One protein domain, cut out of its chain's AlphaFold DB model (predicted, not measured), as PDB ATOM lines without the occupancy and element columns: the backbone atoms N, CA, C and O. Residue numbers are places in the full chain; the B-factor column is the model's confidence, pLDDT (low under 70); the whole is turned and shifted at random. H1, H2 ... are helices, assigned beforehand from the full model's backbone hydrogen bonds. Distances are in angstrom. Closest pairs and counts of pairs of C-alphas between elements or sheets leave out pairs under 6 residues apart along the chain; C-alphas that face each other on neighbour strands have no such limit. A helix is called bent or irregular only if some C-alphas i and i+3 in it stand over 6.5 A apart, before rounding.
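AT A GLANCE: This is residues 350 to 396 of the 561 residues of an uncharacterized protein of Alternaria alternata (UniProt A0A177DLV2). Three helices make one open, loosely packed turn: the backbone runs out along H1, passes through the short H2 at one end, and comes back along H3, which runs opposite ways to H1 at a slant. H1 comes nearest to H3 at Phe 362, close to its own last residues, and the tail of residues 390 to 396 turns off from the end of H3 towards the side of H1. The printed part has 47 residues with three named helices, in the order H1, H2, H3 along the chain, and no named strand; the class is all helix. The whole is compact, with a radius of gyration of the C-alphas of 10.4 A, and rounded, with spans of 25 by 19 by 19 A.

HOW THE PARTS SIT: H1, residues 351 to 364, is followed after a tight link of 3 residues by H2, residues 368 to 374. The two are close but not clearly touching, with 1 pair of C-alphas within 8 A. Their closest C-alphas are those of Lys 364 and Tyr 370, 7.4 A apart. Their lines stand at a steep tilt of 42 degrees, and they run opposite ways. A tight link of 4 residues then joins H2 to H3, residues 379 to 389. H2 and H3 are close but not clearly touching, with 2 pairs of C-alphas within 8 A. Their closest C-alphas are those of Val 371 and Cys 379, 7.4 A apart. They run the same way at a steep tilt of 62 degrees. H1 and H3 are near each other: they are close but not clearly touching, with 1 pair of C-alphas within 8 A. Their closest C-alphas are those of Phe 362 and Thr 383, 7.4 A apart, while their centres are 12.8 A apart. They run opposite ways at a steep tilt of 40 degrees. In H3 every O i to N i+4 pair is within hydrogen-bond range; in H1 8 of 10 such pairs are within range, and in H2 0 of 3, beside 3 of its 4 O i to N i+3 pairs.

IN THESE COORDINATES: H1 begins at Glu 351, whose C-alpha is at (27.914, 0.805, -35.498), and ends at Lys 364. It is the longest helix by residues, with 14, and measures 19.9 A from first to last C-alpha. It is irregular, but only just: C-alphas 360 and 363 are 6.9 A apart. H2 runs over 7 residues from Pro 368, with its C-alpha at (29.662, -23.885, -41.410), to Leu 374, and measures 10.4 A from first to last C-alpha. It too is irregular, but only just, with C-alphas 369 and 372 6.9 A apart. H3 runs over 11 residues from Cys 379 to Met 389, whose C-alpha is at (18.357, -6.087, -31.304), and measures 15.4 A from first to last C-alpha.

THE WHOLE: The printed part runs from residue 350 to residue 396 and has no cut. The two C-alphas farthest apart are those of Gly 376 and Pro 396, at 27.8 A, and the first and last printed C-alphas, of Asp 350 and Pro 396, are 23.3 A apart. Both links between the helices are tight, and no link is long. The mean pLDDT of the printed part is 84.5; the model's confidence is low, under 70, at residues 372 and 396. The mean pLDDT is 86 for H1, 76 for H2 and 89 for H3.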
ATOM      1  N   ASP A 350      32.497   0.954 -35.389       89.12
ATOM      2  CA  ASP A 350      31.553   1.773 -36.139       89.12
ATOM      3  C   ASP A 350      30.248   0.994 -36.292       89.12
ATOM      4  O   ASP A 350      30.163   0.030 -37.054       89.12
ATOM      5  N   GLU A 351      29.236   1.425 -35.545       86.06
ATOM      6  CA  GLU A 351      27.914   0.805 -35.498       86.06
ATOM      7  C   GLU A 351      27.282   0.685 -36.897       86.06
ATOM      8  O   GLU A 351      26.628  -0.312 -37.189       86.06
ATOM      9  N   THR A 352      27.519   1.658 -37.788       84.94
ATOM     10  CA  THR A 352      26.918   1.677 -39.134       84.94
ATOM     11  C   THR A 352      27.537   0.630 -40.055       84.94
ATOM     12  O   THR A 352      26.823  -0.131 -40.715       84.94
ATOM     13  N   THR A 353      28.866   0.528 -40.045       84.25
ATOM     14  CA  THR A 353      29.603  -0.526 -40.750       84.25
ATOM     15  C   THR A 353      29.285  -1.903 -40.176       84.25
ATOM     16  O   THR A 353      29.171  -2.880 -40.915       84.25
ATOM     17  N   LEU A 354      29.116  -2.010 -38.861       84.31
ATOM     18  CA  LEU A 354      28.831  -3.286 -38.222       84.31
ATOM     19  C   LEU A 354      27.397  -3.752 -38.501       84.31
ATOM     20  O   LEU A 354      27.182  -4.937 -38.739       84.31
ATOM     21  N   GLU A 355      26.429  -2.835 -38.565       84.56
ATOM     22  CA  GLU A 355      25.059  -3.145 -38.981       84.56
ATOM     23  C   GLU A 355      25.007  -3.609 -40.448       84.56
ATOM     24  O   GLU A 355      24.298  -4.569 -40.769       84.56
ATOM     25  N   SER A 356      25.775  -2.979 -41.344       82.75
ATOM     26  CA  SER A 356      25.829  -3.390 -42.753       82.75
ATOM     27  C   SER A 356      26.433  -4.791 -42.914       82.75
ATOM     28  O   SER A 356      25.852  -5.623 -43.614       82.75
ATOM     29  N   HIS A 357      27.514  -5.098 -42.190       83.56
ATOM     30  CA  HIS A 357      28.102  -6.439 -42.146       83.56
ATOM     31  C   HIS A 357      27.161  -7.463 -41.512       83.56
ATOM     32  O   HIS A 357      26.991  -8.553 -42.059       83.56
ATOM     33  N   ALA A 358      26.506  -7.111 -40.402       85.38
ATOM     34  CA  ALA A 358      25.548  -7.985 -39.741       85.38
ATOM     35  C   ALA A 358      24.420  -8.376 -40.700       85.38
ATOM     36  O   ALA A 358      24.082  -9.547 -40.766       85.38
ATOM     37  N   ARG A 359      23.900  -7.459 -41.526       87.19
ATOM     38  CA  ARG A 359      22.878  -7.785 -42.541       87.19
ATOM     39  C   ARG A 359      23.379  -8.712 -43.655       87.19
ATOM     40  O   ARG A 359      22.589  -9.483 -44.187       87.19
ATOM     41  N   ILE A 360      24.658  -8.635 -44.023       84.62
ATOM     42  CA  ILE A 360      25.260  -9.516 -45.042       84.62
ATOM     43  C   ILE A 360      25.459 -10.927 -44.481       84.62
ATOM     44  O   ILE A 360      25.192 -11.912 -45.168       84.62
ATOM     45  N   ILE A 361      25.930 -11.015 -43.235       85.81
ATOM     46  CA  ILE A 361      26.290 -12.277 -42.585       85.81
ATOM     47  C   ILE A 361      25.059 -12.962 -41.991       85.81
ATOM     48  O   ILE A 361      24.985 -14.180 -42.036       85.81
ATOM     49  N   PHE A 362      24.073 -12.217 -41.484       92.75
ATOM     50  CA  PHE A 362      22.913 -12.754 -40.764       92.75
ATOM     51  C   PHE A 362      22.184 -13.895 -41.498       92.75
ATOM     52  O   PHE A 362      21.948 -14.922 -40.865       92.75
ATOM     53  N   PRO A 363      21.892 -13.820 -42.814       91.56
ATOM     54  CA  PRO A 363      21.250 -14.927 -43.535       91.56
ATOM     55  C   PRO A 363      22.100 -16.201 -43.604       91.56
ATOM     56  O   PRO A 363      21.571 -17.276 -43.864       91.56
ATOM     57  N   LYS A 364      23.411 -16.060 -43.405       92.94
ATOM     58  CA  LYS A 364      24.425 -17.108 -43.500       92.94
ATOM     59  C   LYS A 364      25.069 -17.417 -42.153       92.94
ATOM     60  O   LYS A 364      26.011 -18.192 -42.104       92.94
ATOM     61  N   ILE A 365      24.612 -16.819 -41.050       89.94
ATOM     62  CA  ILE A 365      25.340 -16.868 -39.774       89.94
ATOM     63  C   ILE A 365      25.447 -18.293 -39.210       89.94
ATOM     64  O   ILE A 365      26.356 -18.580 -38.435       89.94
ATOM     65  N   CYS A 366      24.565 -19.193 -39.653       89.94
ATOM     66  CA  CYS A 366      24.604 -20.617 -39.329       89.94
ATOM     67  C   CYS A 366      25.333 -21.483 -40.366       89.94
ATOM     68  O   CYS A 366      25.434 -22.694 -40.161       89.94
ATOM     69  N   ASP A 367      25.840 -20.916 -41.464       91.06
ATOM     70  CA  ASP A 367      26.631 -21.674 -42.430       91.06
ATOM     71  C   ASP A 367      27.953 -22.115 -41.769       91.06
ATOM     72  O   ASP A 367      28.557 -21.331 -41.029       91.06
ATOM     73  N   PRO A 368      28.473 -23.324 -42.068       76.62
ATOM     74  CA  PRO A 368      29.662 -23.885 -41.410       76.62
ATOM     75  C   PRO A 368      30.887 -22.959 -41.384       76.62
ATOM     76  O   PRO A 368      31.635 -22.952 -40.410       76.62
ATOM     77  N   GLN A 369      31.065 -22.144 -42.426       70.44
ATOM     78  CA  GLN A 369      32.170 -21.189 -42.553       70.44
ATOM     79  C   GLN A 369      32.130 -20.038 -41.530       70.44
ATOM     80  O   GLN A 369      33.165 -19.439 -41.252       70.44
ATOM     81  N   TYR A 370      30.959 -19.729 -40.960       81.19
ATOM     82  CA  TYR A 370      30.783 -18.659 -39.972       81.19
ATOM     83  C   TYR A 370      30.588 -19.193 -38.545       81.19
ATOM     84  O   TYR A 370      30.656 -18.416 -37.597       81.19
ATOM     85  N   VAL A 371      30.423 -20.510 -38.355       77.19
ATOM     86  CA  VAL A 371      30.249 -21.136 -37.027       77.19
ATOM     87  C   VAL A 371      31.439 -20.866 -36.099       77.19
ATOM     88  O   VAL A 371      31.258 -20.680 -34.897       77.19
ATOM     89  N   THR A 372      32.657 -20.787 -36.638       69.81
ATOM     90  CA  THR A 372      33.861 -20.447 -35.862       69.81
ATOM     91  C   THR A 372      33.806 -19.029 -35.287       69.81
ATOM     92  O   THR A 372      34.301 -18.803 -34.181       69.81
ATOM     93  N   LEU A 373      33.130 -18.094 -35.965       73.06
ATOM     94  CA  LEU A 373      32.905 -16.730 -35.469       73.06
ATOM     95  C   LEU A 373      31.954 -16.698 -34.267       73.06
ATOM     96  O   LEU A 373      31.982 -15.745 -33.495       73.06
ATOM     97  N   LEU A 374      31.146 -17.745 -34.070       80.50
ATOM     98  CA  LEU A 374      30.199 -17.841 -32.957       80.50
ATOM     99  C   LEU A 374      30.860 -18.270 -31.643       80.50
ATOM    100  O   LEU A 374      30.169 -18.358 -30.635       80.50
ATOM    101  N   MET A 375      32.170 -18.557 -31.623       75.19
ATOM    102  CA  MET A 375      32.949 -18.878 -30.411       75.19
ATOM    103  C   MET A 375      32.297 -19.938 -29.498       75.19
ATOM    104  O   MET A 375      32.373 -19.863 -28.270       75.19
ATOM    105  N   GLY A 376      31.631 -20.927 -30.102       74.44
ATOM    106  CA  GLY A 376      30.960 -22.022 -29.396       74.44
ATOM    107  C   GLY A 376      29.551 -21.712 -28.873       74.44
ATOM    108  O   GLY A 376      28.965 -22.569 -28.212       74.44
ATOM    109  N   PHE A 377      28.987 -20.534 -29.155       78.19
ATOM    110  CA  PHE A 377      27.571 -20.257 -28.901       78.19
ATOM    111  C   PHE A 377      26.682 -20.930 -29.965       78.19
ATOM    112  O   PHE A 377      27.062 -20.965 -31.139       78.19
ATOM    113  N   PRO A 378      25.499 -21.463 -29.594       84.00
ATOM    114  CA  PRO A 378      24.556 -22.027 -30.558       84.00
ATOM    115  C   PRO A 378      24.100 -20.960 -31.556       84.00
ATOM    116  O   PRO A 378      23.789 -19.832 -31.159       84.00
ATOM    117  N   CYS A 379      24.012 -21.313 -32.840       89.38
ATOM    118  CA  CYS A 379      23.644 -20.344 -33.871       89.38
ATOM    119  C   CYS A 379      22.254 -19.736 -33.639       89.38
ATOM    120  O   CYS A 379      22.036 -18.547 -33.876       89.38
ATOM    121  N   GLU A 380      21.320 -20.528 -33.119       91.38
ATOM    122  CA  GLU A 380      19.952 -20.105 -32.840       91.38
ATOM    123  C   GLU A 380      19.912 -19.038 -31.739       91.38
ATOM    124  O   GLU A 380      19.138 -18.088 -31.835       91.38
ATOM    125  N   GLU A 381      20.775 -19.153 -30.722       90.19
ATOM    126  CA  GLU A 381      20.861 -18.171 -29.635       90.19
ATOM    127  C   GLU A 381      21.344 -16.819 -30.167       90.19
ATOM    128  O   GLU A 381      20.712 -15.795 -29.907       90.19
ATOM    129  N   ILE A 382      22.406 -16.825 -30.979       86.88
ATOM    130  CA  ILE A 382      22.960 -15.611 -31.593       86.88
ATOM    131  C   ILE A 382      21.973 -14.995 -32.591       86.88
ATOM    132  O   ILE A 382      21.784 -13.778 -32.609       86.88
ATOM    133  N   THR A 383      21.292 -15.825 -33.382       92.00
ATOM    134  CA  THR A 383      20.277 -15.385 -34.347       92.00
ATOM    135  C   THR A 383      19.113 -14.678 -33.651       92.00
ATOM    136  O   THR A 383      18.701 -13.599 -34.077       92.00
ATOM    137  N   GLU A 384      18.594 -15.240 -32.557       91.44
ATOM    138  CA  GLU A 384      17.505 -14.624 -31.791       91.44
ATOM    139  C   GLU A 384      17.962 -13.362 -31.038       91.44
ATOM    140  O   GLU A 384      17.210 -12.381 -30.977       91.44
ATOM    141  N   GLU A 385      19.203 -13.325 -30.528       88.56
ATOM    142  CA  GLU A 385      19.792 -12.105 -29.949       88.56
ATOM    143  C   GLU A 385      19.849 -10.991 -31.013       88.56
ATOM    144  O   GLU A 385      19.372  -9.877 -30.768       88.56
ATOM    145  N   LEU A 386      20.343 -11.303 -32.221       87.44
ATOM    146  CA  LEU A 386      20.445 -10.368 -33.349       87.44
ATOM    147  C   LEU A 386      19.077  -9.852 -33.813       87.44
ATOM    148  O   LEU A 386      18.915  -8.639 -33.949       87.44
ATOM    149  N   LYS A 387      18.070 -10.722 -33.977       91.88
ATOM    150  CA  LYS A 387      16.693 -10.308 -34.325       91.88
ATOM    151  C   LYS A 387      16.065  -9.411 -33.264       91.88
ATOM    152  O   LYS A 387      15.351  -8.460 -33.582       91.88
ATOM    153  N   THR A 388      16.324  -9.704 -31.990       87.81
ATOM    154  CA  THR A 388      15.795  -8.911 -30.871       87.81
ATOM    155  C   THR A 388      16.388  -7.500 -30.866       87.81
ATOM    156  O   THR A 388      15.686  -6.520 -30.584       87.81
ATOM    157  N   MET A 389      17.677  -7.379 -31.194       80.50
ATOM    158  CA  MET A 389      18.357  -6.087 -31.304       80.50
ATOM    159  C   MET A 389      17.959  -5.319 -32.567       80.50
ATOM    160  O   MET A 389      17.641  -4.130 -32.458       80.50
ATOM    161  N   TYR A 390      17.856  -6.009 -33.706       83.12
ATOM    162  CA  TYR A 390      17.548  -5.448 -35.021       83.12
ATOM    163  C   TYR A 390      16.278  -6.066 -35.620       83.12
ATOM    164  O   TYR A 390      16.348  -6.990 -36.435       83.12
ATOM    165  N   PRO A 391      15.096  -5.537 -35.263       85.25
ATOM    166  CA  PRO A 391      13.854  -5.926 -35.915       85.25
ATOM    167  C   PRO A 391      13.950  -5.646 -37.421       85.25
ATOM    168  O   PRO A 391      14.147  -4.499 -37.821       85.25
ATOM    169  N   GLY A 392      13.815  -6.683 -38.248       85.06
ATOM    170  CA  GLY A 392      13.931  -6.578 -39.704       85.06
ATOM    171  C   GLY A 392      15.337  -6.808 -40.263       85.06
ATOM    172  O   GLY A 392      15.555  -6.535 -41.439       85.06
ATOM    173  N   ILE A 393      16.287  -7.326 -39.472       88.19
ATOM    174  CA  ILE A 393      17.569  -7.834 -40.003       88.19
ATOM    175  C   ILE A 393      17.372  -9.002 -40.988       88.19
ATOM    176  O   ILE A 393      18.187  -9.217 -41.880       88.19
ATOM    177  N   ASP A 394      16.253  -9.709 -40.851       86.75
ATOM    178  CA  ASP A 394      15.755 -10.776 -41.714       86.75
ATOM    179  C   ASP A 394      14.827 -10.273 -42.834       86.75
ATOM    180  O   ASP A 394      14.412 -11.060 -43.687       86.75
ATOM    181  N   ALA A 395      14.491  -8.977 -42.855       85.00
ATOM    182  CA  ALA A 395      13.628  -8.433 -43.889       85.00
ATOM    183  C   ALA A 395      14.371  -8.464 -45.237       85.00
ATOM    184  O   ALA A 395      15.455  -7.878 -45.353       85.00
ATOM    185  N   PRO A 396      13.808  -9.105 -46.279       67.00
ATOM    186  CA  PRO A 396      14.392  -9.051 -47.608       67.00
ATOM    187  C   PRO A 396      14.460  -7.583 -48.035       67.00
ATOM    188  O   PRO A 396      13.443  -6.882 -48.014       67.00
TER     189      PRO A 396